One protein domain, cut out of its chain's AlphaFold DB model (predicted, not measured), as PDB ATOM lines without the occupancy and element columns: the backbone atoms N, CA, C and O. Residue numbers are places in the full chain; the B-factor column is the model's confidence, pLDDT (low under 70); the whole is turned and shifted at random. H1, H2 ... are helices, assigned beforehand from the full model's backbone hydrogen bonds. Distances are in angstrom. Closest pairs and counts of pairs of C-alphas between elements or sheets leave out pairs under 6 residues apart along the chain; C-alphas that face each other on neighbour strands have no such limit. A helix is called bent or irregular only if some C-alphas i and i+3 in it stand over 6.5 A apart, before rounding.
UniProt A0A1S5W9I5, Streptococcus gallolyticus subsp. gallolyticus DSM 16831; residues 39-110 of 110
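Overview. This is residues 39 to 110 of the 110 residues of a protein of Streptococcus gallolyticus subsp. gallolyticus DSM 16831 (UniProt A0A1S5W9I5). This is a long helical hairpin in which H2a, the long arm of bent H2, folds back beside H1; past the bend the short arm H2b turns off, and residues 105 to 110 stick out. The printed part has 72 residues with two named helices, H1 then H2, class all helix. It is a loose rod, radius of gyration of the C-alphas 15.2 A, spanning 45 by 21 by 18 A.

Arrangement. H2, residues 77 to 108, was assigned as one helix by its hydrogen bonds but is bent: C-alphas 98 and 101 are 7.4 A apart. Its arms H2a, residues 77 to 98, and H2b, residues 101 to 108, are about perpendicular at 82 degrees. H2a is irregular, with C-alphas 83 and 86 6.6 A apart, and has a kink of 31 degrees near residue 84. Residues 49 to 60 alone of H1, residues 45 to 69, touch H2a; the closest C-alphas, of Glu 60 and Phe 85, are 6.9 A apart. This hairpin runs opposite ways at a shallow tilt of 29 degrees. H1 and H2b are apart. Every O i to N i+4 pair is within hydrogen-bond range in H1 and H2b, 15 of 18 in H2a.

Along the chain. H1 runs 35.9 A from C-alpha 45 at (146.535, 141.787, 184.867). H2a measures 29.7 A, and H2b 10.4 A to C-alpha 108 at (156.718, 148.525, 181.978).

Size, cuts and confidence. The farthest C-alphas, of Thr 74 and Ser 110, are 45.1 A apart. The printed part has no cut, and the H1 to H2 link is short. Residues 106 to 110 have pLDDT under 70.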
ATOM      1  N   LYS A  39     146.944 152.814 176.608       77.69
ATOM      2  CA  LYS A  39     147.630 152.218 177.766       77.69
ATOM      3  C   LYS A  39     146.716 152.106 178.993       77.69
ATOM      4  O   LYS A  39     146.859 151.164 179.766       77.69
ATOM      5  N   ASN A  40     145.722 152.990 179.125       77.81
ATOM      6  CA  ASN A  40     144.726 152.948 180.203       77.81
ATOM      7  C   ASN A  40     143.799 151.722 180.135       77.81
ATOM      8  O   ASN A  40     143.070 151.462 181.084       77.81
ATOM      9  N   PHE A  41     143.810 150.963 179.038       76.31
ATOM     10  CA  PHE A  41     143.090 149.695 178.951       76.31
ATOM     11  C   PHE A  41     143.781 148.574 179.755       76.31
ATOM     12  O   PHE A  41     143.132 147.622 180.180       76.31
ATOM     13  N   PHE A  42     145.088 148.697 180.012       78.50
ATOM     14  CA  PHE A  42     145.931 147.661 180.622       78.50
ATOM     15  C   PHE A  42     146.198 147.902 182.113       78.50
ATOM     16  O   PHE A  42     147.314 147.721 182.598       78.50
ATOM     17  N   VAL A  43     145.176 148.327 182.857       78.94
ATOM     18  CA  VAL A  43     145.323 148.648 184.290       78.94
ATOM     19  C   VAL A  43     145.395 147.376 185.134       78.94
ATOM     20  O   VAL A  43     146.147 147.311 186.107       78.94
ATOM     21  N   SER A  44     144.653 146.334 184.751       85.81
ATOM     22  CA  SER A  44     144.644 145.053 185.459       85.81
ATOM     23  C   SER A  44     145.346 143.935 184.682       85.81
ATOM     24  O   SER A  44     145.311 143.852 183.448       85.81
ATOM     25  N   ASN A  45     145.937 143.001 185.430       84.44
ATOM     26  CA  ASN A  45     146.535 141.787 184.867       84.44
ATOM     27  C   ASN A  45     145.504 140.938 184.099       84.44
ATOM     28  O   ASN A  45     145.867 140.286 183.123       84.44
ATOM     29  N   PHE A  46     144.235 140.977 184.519       86.94
ATOM     30  CA  PHE A  46     143.133 140.256 183.885       86.94
ATOM     31  C   PHE A  46     142.735 140.864 182.533       86.94
ATOM     32  O   PHE A  46     142.621 140.133 181.554       86.94
ATOM     33  N   GLN A  47     142.618 142.194 182.434       88.69
ATOM     34  CA  GLN A  47     142.391 142.877 181.150       88.69
ATOM     35  C   GLN A  47     143.514 142.585 180.151       88.69
ATOM     36  O   GLN A  47     143.250 142.315 178.983       88.69
ATOM     37  N   THR A  48     144.762 142.581 180.627       87.81
ATOM     38  CA  THR A  48     145.929 142.278 179.786       87.81
ATOM     39  C   THR A  48     145.907 140.829 179.288       87.81
ATOM     40  O   THR A  48     146.186 140.587 178.117       87.81
ATOM     41  N   LEU A  49     145.504 139.876 180.138       90.50
ATOM     42  CA  LEU A  49     145.333 138.472 179.750       90.50
ATOM     43  C   LEU A  49     144.228 138.305 178.698       90.50
ATOM     44  O   LEU A  49     144.452 137.657 177.681       90.50
ATOM     45  N   ILE A  50     143.053 138.903 178.918       91.56
ATOM     46  CA  ILE A  50     141.945 138.845 177.951       91.56
ATOM     47  C   ILE A  50     142.386 139.426 176.614       91.56
ATOM     48  O   ILE A  50     142.159 138.824 175.568       91.56
ATOM     49  N   PHE A  51     143.041 140.583 176.644       91.31
ATOM     50  CA  PHE A  51     143.522 141.222 175.433       91.31
ATOM     51  C   PHE A  51     144.526 140.349 174.675       91.31
ATOM     52  O   PHE A  51     144.414 140.198 173.461       91.31
ATOM     53  N   TYR A  52     145.469 139.734 175.391       90.44
ATOM     54  CA  TYR A  52     146.421 138.787 174.820       90.44
ATOM     55  C   TYR A  52     145.717 137.598 174.151       90.44
ATOM     56  O   TYR A  52     146.042 137.263 173.014       90.44
ATOM     57  N   ILE A  53     144.702 137.018 174.803       93.94
ATOM     58  CA  ILE A  53     143.894 135.927 174.235       93.94
ATOM     59  C   ILE A  53     143.182 136.381 172.954       93.94
ATOM     60  O   ILE A  53     143.215 135.662 171.960       93.94
ATOM     61  N   ILE A  54     142.579 137.574 172.944       93.12
ATOM     62  CA  ILE A  54     141.896 138.123 171.759       93.12
ATOM     63  C   ILE A  54     142.883 138.323 170.605       93.12
ATOM     64  O   ILE A  54     142.586 137.973 169.465       93.12
ATOM     65  N   VAL A  55     144.060 138.877 170.888       92.94
ATOM     66  CA  VAL A  55     145.107 139.103 169.886       92.94
ATOM     67  C   VAL A  55     145.600 137.789 169.286       92.94
ATOM     68  O   VAL A  55     145.699 137.690 168.065       92.94
ATOM     69  N   LEU A  56     145.866 136.781 170.117       93.62
ATOM     70  CA  LEU A  56     146.259 135.451 169.652       93.62
ATOM     71  C   LEU A  56     145.170 134.790 168.819       93.62
ATOM     72  O   LEU A  56     145.446 134.263 167.748       93.62
ATOM     73  N   PHE A  57     143.927 134.866 169.286       93.81
ATOM     74  CA  PHE A  57     142.778 134.344 168.563       93.81
ATOM     75  C   PHE A  57     142.671 134.953 167.164       93.81
ATOM     76  O   PHE A  57     142.537 134.231 166.177       93.81
ATOM     77  N   LEU A  58     142.774 136.283 167.069       92.75
ATOM     78  CA  LEU A  58     142.758 136.992 165.794       92.75
ATOM     79  C   LEU A  58     143.939 136.584 164.910       92.75
ATOM     80  O   LEU A  58     143.738 136.359 163.721       92.75
ATOM     81  N   PHE A  59     145.143 136.466 165.473       94.00
ATOM     82  CA  PHE A  59     146.325 136.028 164.731       94.00
ATOM     83  C   PHE A  59     146.119 134.646 164.103       94.00
ATOM     84  O   PHE A  59     146.301 134.486 162.898       94.00
ATOM     85  N   GLU A  60     145.712 133.661 164.904       93.50
ATOM     86  CA  GLU A  60     145.604 132.271 164.460       93.50
ATOM     87  C   GLU A  60     144.457 132.078 163.460       93.50
ATOM     88  O   GLU A  60     144.652 131.458 162.417       93.50
ATOM     89  N   ILE A  61     143.280 132.663 163.713       92.62
ATOM     90  CA  ILE A  61     142.132 132.512 162.808       92.62
ATOM     91  C   ILE A  61     142.324 133.281 161.509       92.62
ATOM     92  O   ILE A  61     142.047 132.740 160.442       92.62
ATOM     93  N   VAL A  62     142.782 134.535 161.562       93.69
ATOM     94  CA  VAL A  62     143.014 135.306 160.331       93.69
ATOM     95  C   VAL A  62     144.152 134.679 159.528       93.69
ATOM     96  O   VAL A  62     144.072 134.639 158.302       93.69
ATOM     97  N   GLY A  63     145.171 134.139 160.205       92.69
ATOM     98  CA  GLY A  63     146.247 133.372 159.585       92.69
ATOM     99  C   GLY A  63     145.732 132.150 158.827       92.69
ATOM    100  O   GLY A  63     146.006 132.028 157.634       92.69
ATOM    101  N   GLU A  64     144.943 131.292 159.478       92.75
ATOM    102  CA  GLU A  64     144.405 130.080 158.844       92.75
ATOM    103  C   GLU A  64     143.410 130.408 157.723       92.75
ATOM    104  O   GLU A  64     143.497 129.849 156.633       92.75
ATOM    105  N   LEU A  65     142.502 131.367 157.937       91.88
ATOM    106  CA  LEU A  65     141.573 131.809 156.894       91.88
ATOM    107  C   LEU A  65     142.321 132.371 155.682       91.88
ATOM    108  O   LEU A  65     141.991 132.038 154.546       91.88
ATOM    109  N   GLY A  66     143.351 133.188 155.910       92.12
ATOM    110  CA  GLY A  66     144.222 133.683 154.849       92.12
ATOM    111  C   GLY A  66     144.937 132.546 154.118       92.12
ATOM    112  O   GLY A  66     145.006 132.552 152.890       92.12
ATOM    113  N   ALA A  67     145.426 131.545 154.853       91.62
ATOM    114  CA  ALA A  67     146.109 130.392 154.279       91.62
ATOM    115  C   ALA A  67     145.169 129.558 153.399       91.62
ATOM    116  O   ALA A  67     145.573 129.146 152.312       91.62
ATOM    117  N   ILE A  68     143.916 129.359 153.818       91.25
ATOM    118  CA  ILE A  68     142.886 128.681 153.018       91.25
ATOM    119  C   ILE A  68     142.586 129.486 151.749       91.25
ATOM    120  O   ILE A  68     142.607 128.933 150.650       91.25
ATOM    121  N   LEU A  69     142.355 130.799 151.878       91.00
ATOM    122  CA  LEU A  69     142.030 131.680 150.747       91.00
ATOM    123  C   LEU A  69     143.142 131.730 149.692       91.00
ATOM    124  O   LEU A  69     142.855 131.820 148.501       91.00
ATOM    125  N   LEU A  70     144.404 131.657 150.118       90.69
ATOM    126  CA  LEU A  70     145.566 131.634 149.228       90.69
ATOM    127  C   LEU A  70     145.961 130.223 148.763       90.69
ATOM    128  O   LEU A  70     146.978 130.070 148.087       90.69
ATOM    129  N   GLY A  71     145.202 129.186 149.135       89.38
ATOM    130  CA  GLY A  71     145.508 127.797 148.782       89.38
ATOM    131  C   GLY A  71     146.823 127.283 149.381       89.38
ATOM    132  O   GLY A  71     147.472 126.415 148.801       89.38
ATOM    133  N   MET A  72     147.254 127.838 150.517       87.31
ATOM    134  CA  MET A  72     148.478 127.448 151.230       87.31
ATOM    135  C   MET A  72     148.274 126.247 152.158       87.31
ATOM    136  O   MET A  72     149.249 125.616 152.556       87.31
ATOM    137  N   THR A  73     147.025 125.934 152.498       87.75
ATOM    138  CA  THR A  73     146.636 124.791 153.328       87.75
ATOM    139  C   THR A  73     145.387 124.135 152.750       87.75
ATOM    140  O   THR A  73     144.525 124.800 152.176       87.75
ATOM    141  N   THR A  74     145.294 122.818 152.909       89.25
ATOM    142  CA  THR A  74     144.092 122.021 152.617       89.25
ATOM    143  C   THR A  74     143.497 121.426 153.892       89.25
ATOM    144  O   THR A  74     142.671 120.515 153.826       89.25
ATOM    145  N   MET A  75     143.956 121.882 155.064       90.94
ATOM    146  CA  MET A  75     143.442 121.423 156.348       90.94
ATOM    147  C   MET A  75     141.988 121.860 156.519       90.94
ATOM    148  O   MET A  75     141.591 122.962 156.140       90.94
ATOM    149  N   SER A  76     141.169 120.976 157.088       92.62
ATOM    150  CA  SER A  76     139.794 121.325 157.426       92.62
ATOM    151  C   SER A  76     139.764 122.201 158.676       92.62
ATOM    152  O   SER A  76     140.576 122.030 159.587       92.62
ATOM    153  N   MET A  77     138.773 123.090 158.770       89.50
ATOM    154  CA  MET A  77     138.629 123.971 159.933       89.50
ATOM    155  C   MET A  77     138.488 123.180 161.243       89.50
ATOM    156  O   MET A  77     139.030 123.567 162.273       89.50
ATOM    157  N   THR A  78     137.808 122.031 161.213       93.81
ATOM    158  CA  THR A  78     137.683 121.146 162.380       93.81
ATOM    159  C   THR A  78     139.033 120.581 162.815       93.81
ATOM    160  O   THR A  78     139.315 120.534 164.012       93.81
ATOM    161  N   TYR A  79     139.877 120.178 161.858       95.12
ATOM    162  CA  TYR A  79     141.219 119.688 162.154       95.12
ATOM    163  C   TYR A  79     142.093 120.802 162.739       95.12
ATOM    164  O   TYR A  79     142.699 120.608 163.790       95.12
ATOM    165  N   PHE A  80     142.079 121.985 162.115       94.56
ATOM    166  CA  PHE A  80     142.773 123.168 162.618       94.56
ATOM    167  C   PHE A  80     142.371 123.491 164.063       94.56
ATOM    168  O   PHE A  80     143.239 123.654 164.917       94.56
ATOM    169  N   ILE A  81     141.068 123.509 164.371       94.75
ATOM    170  CA  ILE A  81     140.576 123.805 165.723       94.75
ATOM    171  C   ILE A  81     141.105 122.792 166.744       94.75
ATOM    172  O   ILE A  81     141.619 123.185 167.791       94.75
ATOM    173  N   ALA A  82     140.972 121.497 166.451       95.69
ATOM    174  CA  ALA A  82     141.270 120.435 167.407       95.69
ATOM    175  C   ALA A  82     142.775 120.225 167.634       95.69
ATOM    176  O   ALA A  82     143.190 119.965 168.762       95.69
ATOM    177  N   TYR A  83     143.583 120.331 166.576       94.25
ATOM    178  CA  TYR A  83     144.987 119.907 166.597       94.25
ATOM    179  C   TYR A  83     145.993 121.049 166.499       94.25
ATOM    180  O   TYR A  83     147.157 120.847 166.839       94.25
ATOM    181  N   CYS A  84     145.571 122.239 166.073       92.19
ATOM    182  CA  CYS A  84     146.441 123.408 166.000       92.19
ATOM    183  C   CYS A  84     145.984 124.458 167.008       92.19
ATOM    184  O   CYS A  84     146.623 124.613 168.040       92.19
ATOM    185  N   PHE A  85     144.836 125.088 166.767       94.44
ATOM    186  CA  PHE A  85     144.357 126.250 167.512       94.44
ATOM    187  C   PHE A  85     144.145 125.989 169.010       94.44
ATOM    188  O   PHE A  85     144.666 126.714 169.852       94.44
ATOM    189  N   ALA A  86     143.388 124.953 169.394       94.00
ATOM    190  CA  ALA A  86     143.147 124.671 170.811       94.00
ATOM    191  C   ALA A  86     144.450 124.403 171.598       94.00
ATOM    192  O   ALA A  86     144.652 125.046 172.635       94.00
ATOM    193  N   PRO A  87     145.360 123.512 171.144       95.44
ATOM    194  CA  PRO A  87     146.610 123.285 171.862       95.44
ATOM    195  C   PRO A  87     147.544 124.503 171.850       95.44
ATOM    196  O   PRO A  87     148.149 124.789 172.889       95.44
ATOM    197  N   THR A  88     147.649 125.259 170.748       95.00
ATOM    198  CA  THR A  88     148.484 126.474 170.705       95.00
ATOM    199  C   THR A  88     147.942 127.560 171.620       95.00
ATOM    200  O   THR A  88     148.720 128.177 172.350       95.00
ATOM    201  N   LEU A  89     146.624 127.761 171.669       93.88
ATOM    202  CA  LEU A  89     145.998 128.733 172.560       93.88
ATOM    203  C   LEU A  89     146.276 128.394 174.033       93.88
ATOM    204  O   LEU A  89     146.700 129.262 174.797       93.88
ATOM    205  N   ILE A  90     146.099 127.127 174.427       95.69
ATOM    206  CA  ILE A  90     146.384 126.663 175.795       95.69
ATOM    207  C   ILE A  90     147.856 126.894 176.140       95.69
ATOM    208  O   ILE A  90     148.161 127.482 177.181       95.69
ATOM    209  N   TYR A  91     148.768 126.474 175.262       95.44
ATOM    210  CA  TYR A  91     150.202 126.655 175.464       95.44
ATOM    211  C   TYR A  91     150.565 128.135 175.637       95.44
ATOM    212  O   TYR A  91     151.241 128.507 176.597       95.44
ATOM    213  N   ASN A  92     150.065 129.003 174.758       94.38
ATOM    214  CA  ASN A  92     150.360 130.427 174.803       94.38
ATOM    215  C   ASN A  92     149.788 131.115 176.051       94.38
ATOM    216  O   ASN A  92     150.435 132.015 176.591       94.38
ATOM    217  N   ILE A  93     148.612 130.700 176.535       93.31
ATOM    218  CA  ILE A  93     148.043 131.188 177.800       93.31
ATOM    219  C   ILE A  93     148.919 130.765 178.982       93.31
ATOM    220  O   ILE A  93     149.235 131.596 179.834       93.31
ATOM    221  N   LEU A  94     149.359 129.504 179.030       94.94
ATOM    222  CA  LEU A  94     150.252 129.017 180.086       94.94
ATOM    223  C   LEU A  94     151.580 129.780 180.093       94.94
ATOM    224  O   LEU A  94     152.015 130.251 181.144       94.94
ATOM    225  N   MET A  95     152.184 129.972 178.919       92.62
ATOM    226  CA  MET A  95     153.412 130.755 178.774       92.62
ATOM    227  C   MET A  95     153.216 132.194 179.243       92.62
ATOM    228  O   MET A  95     154.042 132.717 179.992       92.62
ATOM    229  N   TYR A  96     152.096 132.825 178.889       91.12
ATOM    230  CA  TYR A  96     151.783 134.153 179.398       91.12
ATOM    231  C   TYR A  96     151.714 134.165 180.928       91.12
ATOM    232  O   TYR A  96     152.365 134.999 181.545       91.12
ATOM    233  N   LEU A  97     151.004 133.230 181.564       91.00
ATOM    234  CA  LEU A  97     150.882 133.191 183.026       91.00
ATOM    235  C   LEU A  97     152.234 133.007 183.733       91.00
ATOM    236  O   LEU A  97     152.472 133.625 184.773       91.00
ATOM    237  N   ILE A  98     153.132 132.201 183.159       91.75
ATOM    238  CA  ILE A  98     154.482 131.971 183.693       91.75
ATOM    239  C   ILE A  98     155.343 133.236 183.560       91.75
ATOM    240  O   ILE A  98     155.991 133.659 184.520       91.75
ATOM    241  N   PHE A  99     155.339 133.870 182.384       88.75
ATOM    242  CA  PHE A  99     156.268 134.956 182.060       88.75
ATOM    243  C   PHE A  99     155.710 136.368 182.278       88.75
ATOM    244  O   PHE A  99     156.481 137.326 182.255       88.75
ATOM    245  N   GLN A 100     154.412 136.536 182.560       84.44
ATOM    246  CA  GLN A 100     153.764 137.847 182.712       84.44
ATOM    247  C   GLN A 100     154.505 138.751 183.702       84.44
ATOM    248  O   GLN A 100     154.707 139.934 183.432       84.44
ATOM    249  N   LYS A 101     154.933 138.203 184.848       81.75
ATOM    250  CA  LYS A 101     155.673 138.968 185.866       81.75
ATOM    251  C   LYS A 101     157.030 139.450 185.348       81.75
ATOM    252  O   LYS A 101     157.405 140.591 185.599       81.75
ATOM    253  N   VAL A 102     157.739 138.594 184.610       81.25
ATOM    254  CA  VAL A 102     159.048 138.911 184.021       81.25
ATOM    255  C   VAL A 102     158.891 139.997 182.963       81.25
ATOM    256  O   VAL A 102     159.598 141.001 183.001       81.25
ATOM    257  N   PHE A 103     157.913 139.854 182.067       74.00
ATOM    258  CA  PHE A 103     157.663 140.836 181.017       74.00
ATOM    259  C   PHE A 103     157.207 142.188 181.565       74.00
ATOM    260  O   PHE A 103     157.671 143.217 181.082       74.00
ATOM    261  N   LYS A 104     156.374 142.217 182.612       74.25
ATOM    262  CA  LYS A 104     155.975 143.479 183.251       74.25
ATOM    263  C   LYS A 104     157.190 144.246 183.785       74.25
ATOM    264  O   LYS A 104     157.302 145.441 183.542       74.25
ATOM    265  N   LYS A 105     158.136 143.548 184.415       71.31
ATOM    266  CA  LYS A 105     159.371 144.154 184.924       71.31
ATOM    267  C   LYS A 105     160.277 144.691 183.809       71.31
ATOM    268  O   LYS A 105     160.840 145.765 183.943       71.31
ATOM    269  N   VAL A 106     160.415 143.955 182.705       68.06
ATOM    270  CA  VAL A 106     161.319 144.335 181.602       68.06
ATOM    271  C   VAL A 106     160.742 145.454 180.725       68.06
ATOM    272  O   VAL A 106     161.502 146.279 180.231       68.06
ATOM    273  N   PHE A 107     159.422 145.483 180.516       63.22
ATOM    274  CA  PHE A 107     158.792 146.357 179.517       63.22
ATOM    275  C   PHE A 107     157.964 147.519 180.087       63.22
ATOM    276  O   PHE A 107     157.636 148.432 179.329       63.22
ATOM    277  N   LEU A 108     157.565 147.485 181.365       57.78
ATOM    278  CA  LEU A 108     156.718 148.525 181.978       57.78
ATOM    279  C   LEU A 108     157.397 149.282 183.133       57.78
ATOM    280  O   LEU A 108     156.915 150.354 183.482       57.78
ATOM    281  N   GLU A 109     158.487 148.761 183.707       47.09
ATOM    282  CA  GLU A 109     159.265 149.413 184.783       47.09
ATOM    283  C   GLU A 109     160.610 150.000 184.297       47.09
ATOM    284  O   GLU A 109     161.460 150.345 185.116       47.09
ATOM    285  N   SER A 110     160.808 150.115 182.978       42.19
ATOM    286  CA  SER A 110     161.936 150.830 182.356       42.19
ATOM    287  C   SER A 110     161.667 152.324 182.216       42.19
ATOM    288  O   SER A 110     160.592 152.641 181.649       42.19
TER     289      SER A 110